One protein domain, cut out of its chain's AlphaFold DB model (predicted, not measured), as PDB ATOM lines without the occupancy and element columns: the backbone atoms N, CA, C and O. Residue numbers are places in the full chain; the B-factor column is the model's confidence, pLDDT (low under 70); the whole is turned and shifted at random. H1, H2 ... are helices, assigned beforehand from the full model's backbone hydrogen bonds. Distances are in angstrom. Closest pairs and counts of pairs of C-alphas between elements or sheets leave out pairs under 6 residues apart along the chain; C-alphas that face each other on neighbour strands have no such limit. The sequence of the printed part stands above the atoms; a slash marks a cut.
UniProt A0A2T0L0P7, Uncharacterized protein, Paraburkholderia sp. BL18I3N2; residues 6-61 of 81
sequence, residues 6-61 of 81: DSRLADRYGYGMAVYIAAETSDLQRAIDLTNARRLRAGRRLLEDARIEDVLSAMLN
ATOM      1  N   ASP A   6      19.750 -11.874  -0.421       88.81
ATOM      2  CA  ASP A   6      19.339 -13.006  -1.254       88.81
ATOM      3  C   ASP A   6      17.886 -13.371  -0.923       88.81
ATOM      4  O   ASP A   6      17.558 -13.706   0.219       88.81
ATOM      5  N   SER A   7      17.004 -13.327  -1.925       90.19
ATOM      6  CA  SER A   7      15.592 -13.682  -1.755       90.19
ATOM      7  C   SER A   7      15.403 -15.137  -1.326       90.19
ATOM      8  O   SER A   7      14.476 -15.425  -0.579       90.19
ATOM      9  N   ARG A   8      16.323 -16.045  -1.676       93.69
ATOM     10  CA  ARG A   8      16.274 -17.448  -1.232       93.69
ATOM     11  C   ARG A   8      16.481 -17.584   0.274       93.69
ATOM     12  O   ARG A   8      15.955 -18.515   0.883       93.69
ATOM     13  N   LEU A   9      17.242 -16.673   0.891       90.44
ATOM     14  CA  LEU A   9      17.366 -16.615   2.350       90.44
ATOM     15  C   LEU A   9      16.056 -16.151   2.983       90.44
ATOM     16  O   LEU A   9      15.677 -16.676   4.028       90.44
ATOM     17  N   ALA A  10      15.349 -15.215   2.343       93.75
ATOM     18  CA  ALA A  10      14.048 -14.755   2.815       93.75
ATOM     19  C   ALA A  10      12.987 -15.859   2.693       93.75
ATOM     20  O   ALA A  10      12.237 -16.074   3.642       93.75
ATOM     21  N   ASP A  11      12.992 -16.610   1.589       95.88
ATOM     22  CA  ASP A  11      12.089 -17.746   1.374       95.88
ATOM     23  C   ASP A  11      12.322 -18.869   2.396       95.88
ATOM     24  O   ASP A  11      11.381 -19.530   2.831       95.88
ATOM     25  N   ARG A  12      13.580 -19.094   2.802       96.31
ATOM     26  CA  ARG A  12      13.945 -20.180   3.724       96.31
ATOM     27  C   ARG A  12      13.837 -19.805   5.204       96.31
ATOM     28  O   ARG A  12      13.453 -20.650   6.008       96.31
ATOM     29  N   TYR A  13      14.226 -18.587   5.575       94.06
ATOM     30  CA  TYR A  13      14.406 -18.178   6.975       94.06
ATOM     31  C   TYR A  13      13.546 -16.973   7.381       94.06
ATOM     32  O   TYR A  13      13.587 -16.547   8.535       94.06
ATOM     33  N   GLY A  14      12.758 -16.425   6.455       95.75
ATOM     34  CA  GLY A  14      11.981 -15.209   6.653       95.75
ATOM     35  C   GLY A  14      12.778 -13.934   6.366       95.75
ATOM     36  O   GLY A  14      14.003 -13.872   6.503       95.75
ATOM     37  N   TYR A  15      12.055 -12.880   5.980       94.44
ATOM     38  CA  TYR A  15      12.633 -11.600   5.554       94.44
ATOM     39  C   TYR A  15      13.560 -10.969   6.606       94.44
ATOM     40  O   TYR A  15      14.660 -10.539   6.269       94.44
ATOM     41  N   GLY A  16      13.156 -10.960   7.881       95.50
ATOM     42  CA  GLY A  16      13.960 -10.371   8.960       95.50
ATOM     43  C   GLY A  16      15.339 -11.020   9.103       95.50
ATOM     44  O   GLY A  16      16.343 -10.315   9.189       95.50
ATOM     45  N   MET A  17      15.406 -12.355   9.039       95.94
ATOM     46  CA  MET A  17      16.677 -13.086   9.095       95.94
ATOM     47  C   MET A  17      17.531 -12.848   7.852       95.94
ATOM     48  O   MET A  17      18.738 -12.665   7.969       95.94
ATOM     49  N   ALA A  18      16.921 -12.799   6.666       94.88
ATOM     50  CA  ALA A  18      17.644 -12.510   5.430       94.88
ATOM     51  C   ALA A  18      18.281 -11.111   5.437       94.88
ATOM     52  O   ALA A  18      19.430 -10.956   5.026       94.88
ATOM     53  N   VAL A  19      17.567 -10.103   5.952       95.38
ATOM     54  CA  VAL A  19      18.096  -8.740   6.116       95.38
ATOM     55  C   VAL A  19      19.220  -8.703   7.149       95.38
ATOM     56  O   VAL A  19      20.255  -8.094   6.884       95.38
ATOM     57  N   TYR A  20      19.052  -9.378   8.290       95.00
ATOM     58  CA  TYR A  20      20.096  -9.468   9.311       95.00
ATOM     59  C   TYR A  20      21.388 -10.087   8.751       95.00
ATOM     60  O   TYR A  20      22.454  -9.485   8.850       95.00
ATOM     61  N   ILE A  21      21.289 -11.232   8.066       92.50
ATOM     62  CA  ILE A  21      22.439 -11.893   7.426       92.50
ATOM     63  C   ILE A  21      23.099 -10.972   6.393       92.50
ATOM     64  O   ILE A  21      24.327 -10.873   6.343       92.50
ATOM     65  N   ALA A  22      22.303 -10.280   5.572       93.19
ATOM     66  CA  ALA A  22      22.825  -9.357   4.571       93.19
ATOM     67  C   ALA A  22      23.593  -8.189   5.210       93.19
ATOM     68  O   ALA A  22      24.641  -7.798   4.688       93.19
ATOM     69  N   ALA A  23      23.110  -7.659   6.337       94.12
ATOM     70  CA  ALA A  23      23.782  -6.595   7.077       94.12
ATOM     71  C   ALA A  23      25.136  -7.069   7.630       94.12
ATOM     72  O   ALA A  23      26.164  -6.486   7.289       94.12
ATOM     73  N   GLU A  24      25.160  -8.187   8.361       95.44
ATOM     74  CA  GLU A  24      26.391  -8.766   8.924       95.44
ATOM     75  C   GLU A  24      27.423  -9.097   7.833       95.44
ATOM     76  O   GLU A  24      28.617  -8.821   7.963       95.44
ATOM     77  N   THR A  25      26.965  -9.633   6.698       94.19
ATOM     78  CA  THR A  25      27.850  -9.945   5.565       94.19
ATOM     79  C   THR A  25      28.408  -8.673   4.917       94.19
ATOM     80  O   THR A  25      29.570  -8.645   4.503       94.19
ATOM     81  N   SER A  26      27.610  -7.602   4.854       92.38
ATOM     82  CA  SER A  26      28.054  -6.299   4.345       92.38
ATOM     83  C   SER A  26      29.139  -5.695   5.235       92.38
ATOM     84  O   SER A  26      30.159  -5.218   4.728       92.38
ATOM     85  N   ASP A  27      28.950  -5.751   6.554       94.56
ATOM     86  CA  ASP A  27      29.926  -5.257   7.524       94.56
ATOM     87  C   ASP A  27      31.226  -6.069   7.478       94.56
ATOM     88  O   ASP A  27      32.320  -5.491   7.452       94.56
ATOM     89  N   LEU A  28      31.126  -7.396   7.350       93.31
ATOM     90  CA  LEU A  28      32.286  -8.262   7.151       93.31
ATOM     91  C   LEU A  28      33.051  -7.909   5.867       93.31
ATOM     92  O   LEU A  28      34.274  -7.752   5.913       93.31
ATOM     93  N   GLN A  29      32.364  -7.733   4.730       93.69
ATOM     94  CA  GLN A  29      33.029  -7.342   3.482       93.69
ATOM     95  C   GLN A  29      33.731  -5.991   3.630       93.69
ATOM     96  O   GLN A  29      34.875  -5.841   3.204       93.69
ATOM     97  N   ARG A  30      33.096  -5.016   4.288       93.19
ATOM     98  CA  ARG A  30      33.708  -3.706   4.535       93.19
ATOM     99  C   ARG A  30      34.991  -3.821   5.365       93.19
ATOM    100  O   ARG A  30      35.966  -3.119   5.087       93.19
ATOM    101  N   ALA A  31      35.017  -4.703   6.364       93.12
ATOM    102  CA  ALA A  31      36.216  -4.973   7.157       93.12
ATOM    103  C   ALA A  31      37.328  -5.652   6.330       93.12
ATOM    104  O   ALA A  31      38.507  -5.291   6.461       93.12
ATOM    105  N   ILE A  32      36.964  -6.590   5.447       92.62
ATOM    106  CA  ILE A  32      37.886  -7.226   4.493       92.62
ATOM    107  C   ILE A  32      38.483  -6.177   3.549       92.62
ATOM    108  O   ILE A  32      39.706  -6.101   3.420       92.62
ATOM    109  N   ASP A  33      37.654  -5.319   2.954       94.19
ATOM    110  CA  ASP A  33      38.083  -4.288   2.008       94.19
ATOM    111  C   ASP A  33      39.048  -3.290   2.663       94.19
ATOM    112  O   ASP A  33      40.111  -2.981   2.115       94.19
ATOM    113  N   LEU A  34      38.736  -2.838   3.885       95.19
ATOM    114  CA  LEU A  34      39.623  -1.976   4.669       95.19
ATOM    115  C   LEU A  34      40.975  -2.650   4.937       95.19
ATOM    116  O   LEU A  34      42.029  -2.009   4.862       95.19
ATOM    117  N   THR A  35      40.959  -3.945   5.248       92.06
ATOM    118  CA  THR A  35      42.177  -4.715   5.514       92.06
ATOM    119  C   THR A  35      43.009  -4.883   4.247       92.06
ATOM    120  O   THR A  35      44.214  -4.630   4.271       92.06
ATOM    121  N   ASN A  36      42.380  -5.220   3.124       93.75
ATOM    122  CA  ASN A  36      43.024  -5.309   1.818       93.75
ATOM    123  C   ASN A  36      43.651  -3.978   1.395       93.75
ATOM    124  O   ASN A  36      44.807  -3.960   0.979       93.75
ATOM    125  N   ALA A  37      42.970  -2.850   1.609       94.62
ATOM    126  CA  ALA A  37      43.538  -1.528   1.351       94.62
ATOM    127  C   ALA A  37      44.813  -1.269   2.179       94.62
ATOM    128  O   ALA A  37      45.803  -0.754   1.658       94.62
ATOM    129  N   ARG A  38      44.830  -1.662   3.463       91.31
ATOM    130  CA  ARG A  38      46.033  -1.571   4.315       91.31
ATOM    131  C   ARG A  38      47.154  -2.494   3.834       91.31
ATOM    132  O   ARG A  38      48.319  -2.107   3.894       91.31
ATOM    133  N   ARG A  39      46.825  -3.703   3.369       90.69
ATOM    134  CA  ARG A  39      47.803  -4.664   2.834       90.69
ATOM    135  C   ARG A  39      48.435  -4.147   1.545       90.69
ATOM    136  O   ARG A  39      49.659  -4.097   1.483       90.69
ATOM    137  N   LEU A  40      47.632  -3.643   0.610       92.94
ATOM    138  CA  LEU A  40      48.112  -3.034  -0.634       92.94
ATOM    139  C   LEU A  40      49.037  -1.838  -0.376       92.94
ATOM    140  O   LEU A  40      50.116  -1.769  -0.957       92.94
ATOM    141  N   ARG A  41      48.676  -0.934   0.549       92.69
ATOM    142  CA  ARG A  41      49.547   0.195   0.944       92.69
ATOM    143  C   ARG A  41      50.898  -0.252   1.504       92.69
ATOM    144  O   ARG A  41      51.871   0.479   1.390       92.69
ATOM    145  N   ALA A  42      50.951  -1.436   2.106       88.12
ATOM    146  CA  ALA A  42      52.172  -2.039   2.630       88.12
ATOM    147  C   ALA A  42      52.894  -2.941   1.607       88.12
ATOM    148  O   ALA A  42      53.783  -3.689   2.001       88.12
ATOM    149  N   GLY A  43      52.483  -2.944   0.330       89.44
ATOM    150  CA  GLY A  43      53.053  -3.810  -0.709       89.44
ATOM    151  C   GLY A  43      52.782  -5.306  -0.498       89.44
ATOM    152  O   GLY A  43      53.489  -6.146  -1.050       89.44
ATOM    153  N   ARG A  44      51.784  -5.658   0.322       88.12
ATOM    154  CA  ARG A  44      51.421  -7.046   0.641       88.12
ATOM    155  C   ARG A  44      50.284  -7.542  -0.249       88.12
ATOM    156  O   ARG A  44      49.430  -6.764  -0.672       88.12
ATOM    157  N   ARG A  45      50.247  -8.863  -0.460       89.44
ATOM    158  CA  ARG A  45      49.163  -9.578  -1.162       89.44
ATOM    159  C   ARG A  45      47.813  -9.339  -0.490       89.44
ATOM    160  O   ARG A  45      47.778  -9.139   0.727       89.44
ATOM    161  N   LEU A  46      46.724  -9.407  -1.250       92.88
ATOM    162  CA  LEU A  46      45.358  -9.385  -0.714       92.88
ATOM    163  C   LEU A  46      45.115 -10.570   0.227       92.88
ATOM    164  O   LEU A  46      45.873 -11.534   0.222       92.88
ATOM    165  N   LEU A  47      44.079 -10.485   1.061       90.69
ATOM    166  CA  LEU A  47      43.706 -11.563   1.981       90.69
ATOM    167  C   LEU A  47      43.389 -12.875   1.254       90.69
ATOM    168  O   LEU A  47      43.739 -13.928   1.768       90.69
ATOM    169  N   GLU A  48      42.782 -12.810   0.067       90.19
ATOM    170  CA  GLU A  48      42.467 -13.993  -0.752       90.19
ATOM    171  C   GLU A  48      43.715 -14.754  -1.229       90.19
ATOM    172  O   GLU A  48      43.679 -15.972  -1.357       90.19
ATOM    173  N   ASP A  49      44.835 -14.044  -1.394       91.56
ATOM    174  CA  ASP A  49      46.117 -14.586  -1.856       91.56
ATOM    175  C   ASP A  49      47.177 -14.646  -0.745       91.56
ATOM    176  O   ASP A  49      48.357 -14.922  -1.007       91.56
ATOM    177  N   ALA A  50      46.796 -14.301   0.488       86.75
ATOM    178  CA  ALA A  50      47.711 -14.249   1.612       86.75
ATOM    179  C   ALA A  50      48.154 -15.668   1.967       86.75
ATOM    180  O   ALA A  50      47.331 -16.561   2.167       86.75
ATOM    181  N   ARG A  51      49.465 -15.870   2.086       88.75
ATOM    182  CA  ARG A  51      50.000 -17.142   2.569       88.75
ATOM    183  C   ARG A  51      50.082 -17.141   4.091       88.75
ATOM    184  O   ARG A  51      50.091 -16.081   4.721       88.75
ATOM    185  N   ILE A  52      50.173 -18.328   4.688       85.75
ATOM    186  CA  ILE A  52      50.317 -18.465   6.143       85.75
ATOM    187  C   ILE A  52      51.564 -17.714   6.636       85.75
ATOM    188  O   ILE A  52      51.517 -17.068   7.678       85.75
ATOM    189  N   GLU A  53      52.643 -17.692   5.853       87.19
ATOM    190  CA  GLU A  53      53.877 -16.977   6.181       87.19
ATOM    191  C   GLU A  53      53.647 -15.464   6.276       87.19
ATOM    192  O   GLU A  53      54.145 -14.830   7.201       87.19
ATOM    193  N   ASP A  54      52.818 -14.886   5.397       82.38
ATOM    194  CA  ASP A  54      52.477 -13.458   5.443       82.38
ATOM    195  C   ASP A  54      51.725 -13.099   6.734       82.38
ATOM    196  O   ASP A  54      51.865 -11.990   7.261       82.38
ATOM    197  N   VAL A  55      50.897 -14.025   7.229       80.75
ATOM    198  CA  VAL A  55      50.141 -13.872   8.480       80.75
ATOM    199  C   VAL A  55      51.071 -14.020   9.677       80.75
ATOM    200  O   VAL A  55      51.058 -13.161  10.556       80.75
ATOM    201  N   LEU A  56      51.920 -15.048   9.689       85.12
ATOM    202  CA  LEU A  56      52.891 -15.284  10.757       85.12
ATOM    203  C   LEU A  56      53.880 -14.120  10.877       85.12
ATOM    204  O   LEU A  56      54.069 -13.597  11.972       85.12
ATOM    205  N   SER A  57      54.445 -13.645   9.764       82.56
ATOM    206  CA  SER A  57      55.313 -12.464   9.755       82.56
ATOM    207  C   SER A  57      54.583 -11.213  10.238       82.56
ATOM    208  O   SER A  57      55.151 -10.433  11.000       82.56
ATOM    209  N   ALA A  58      53.317 -11.010   9.852       81.19
ATOM    210  CA  ALA A  58      52.534  -9.886  10.357       81.19
ATOM    211  C   ALA A  58      52.308  -9.977  11.873       81.19
ATOM    212  O   ALA A  58      52.518  -8.988  12.567       81.19
ATOM    213  N   MET A  59      51.931 -11.151  12.383       83.88
ATOM    214  CA  MET A  59      51.695 -11.384  13.808       83.88
ATOM    215  C   MET A  59      52.974 -11.253  14.643       83.88
ATOM    216  O   MET A  59      52.920 -10.709  15.745       83.88
ATOM    217  N   LEU A  60      54.122 -11.696  14.122       84.94
ATOM    218  CA  LEU A  60      55.435 -11.479  14.736       84.94
ATOM    219  C   LEU A  60      55.774  -9.986  14.808       84.94
ATOM    220  O   LEU A  60      56.104  -9.478  15.877       84.94
ATOM    221  N   ASN A  61      55.614  -9.258  13.698       81.44
ATOM    222  CA  ASN A  61      55.917  -7.826  13.629       81.44
ATOM    223  C   ASN A  61      55.007  -6.972  14.524       81.44
ATOM    224  O   ASN A  61      55.408  -5.894  14.954       81.44
TER     225      ASN A  61
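AT A GLANCE: This is residues 6 to 61 of the 81 residues of an uncharacterized protein of Paraburkholderia sp. BL18I3N2 (UniProt A0A2T0L0P7). One long helix, H2, makes the length of a rod; the short helix H1 forms a corner with its first end, and a loop at its last end leads to a second short helix, H3, which touches no helix. The 56 printed residues include three named helices, in the order H1, H2, H3, and no named strand: the class is all helix. The whole is extended, with a radius of gyration of the C-alphas of 16.2 A and spans of 45 by 19 by 16 A.

IN THESE COORDINATES: Find C-alpha 15 at (12.633, -11.600, 5.554); from there H2 runs 39.0 A to C-alpha 41 at (49.547, 0.195, 0.944). Before it, H1 is residues 7 to 13, 9.9 A long. H3, residues 52 to 61, runs 14.2 A and ends at (55.917, -7.826, 13.629).

HOW THE PARTS SIT: Look at residues 15 to 19, with which alone H2 touches H1: the closest C-alphas, of Ala 10 and Ala 18, are 5.0 A apart. These helices run opposite ways at a steep tilt of 61 degrees. H3 is apart from both. In H1, H2 and H3 every O i to N i+4 pair is within hydrogen-bond range.

THE WHOLE: The C-alphas farthest apart, of Asp 11 and Asn 61, are 46.6 A apart. The printed part has no cut, no link is long, and no printed residue is under 70 in pLDDT.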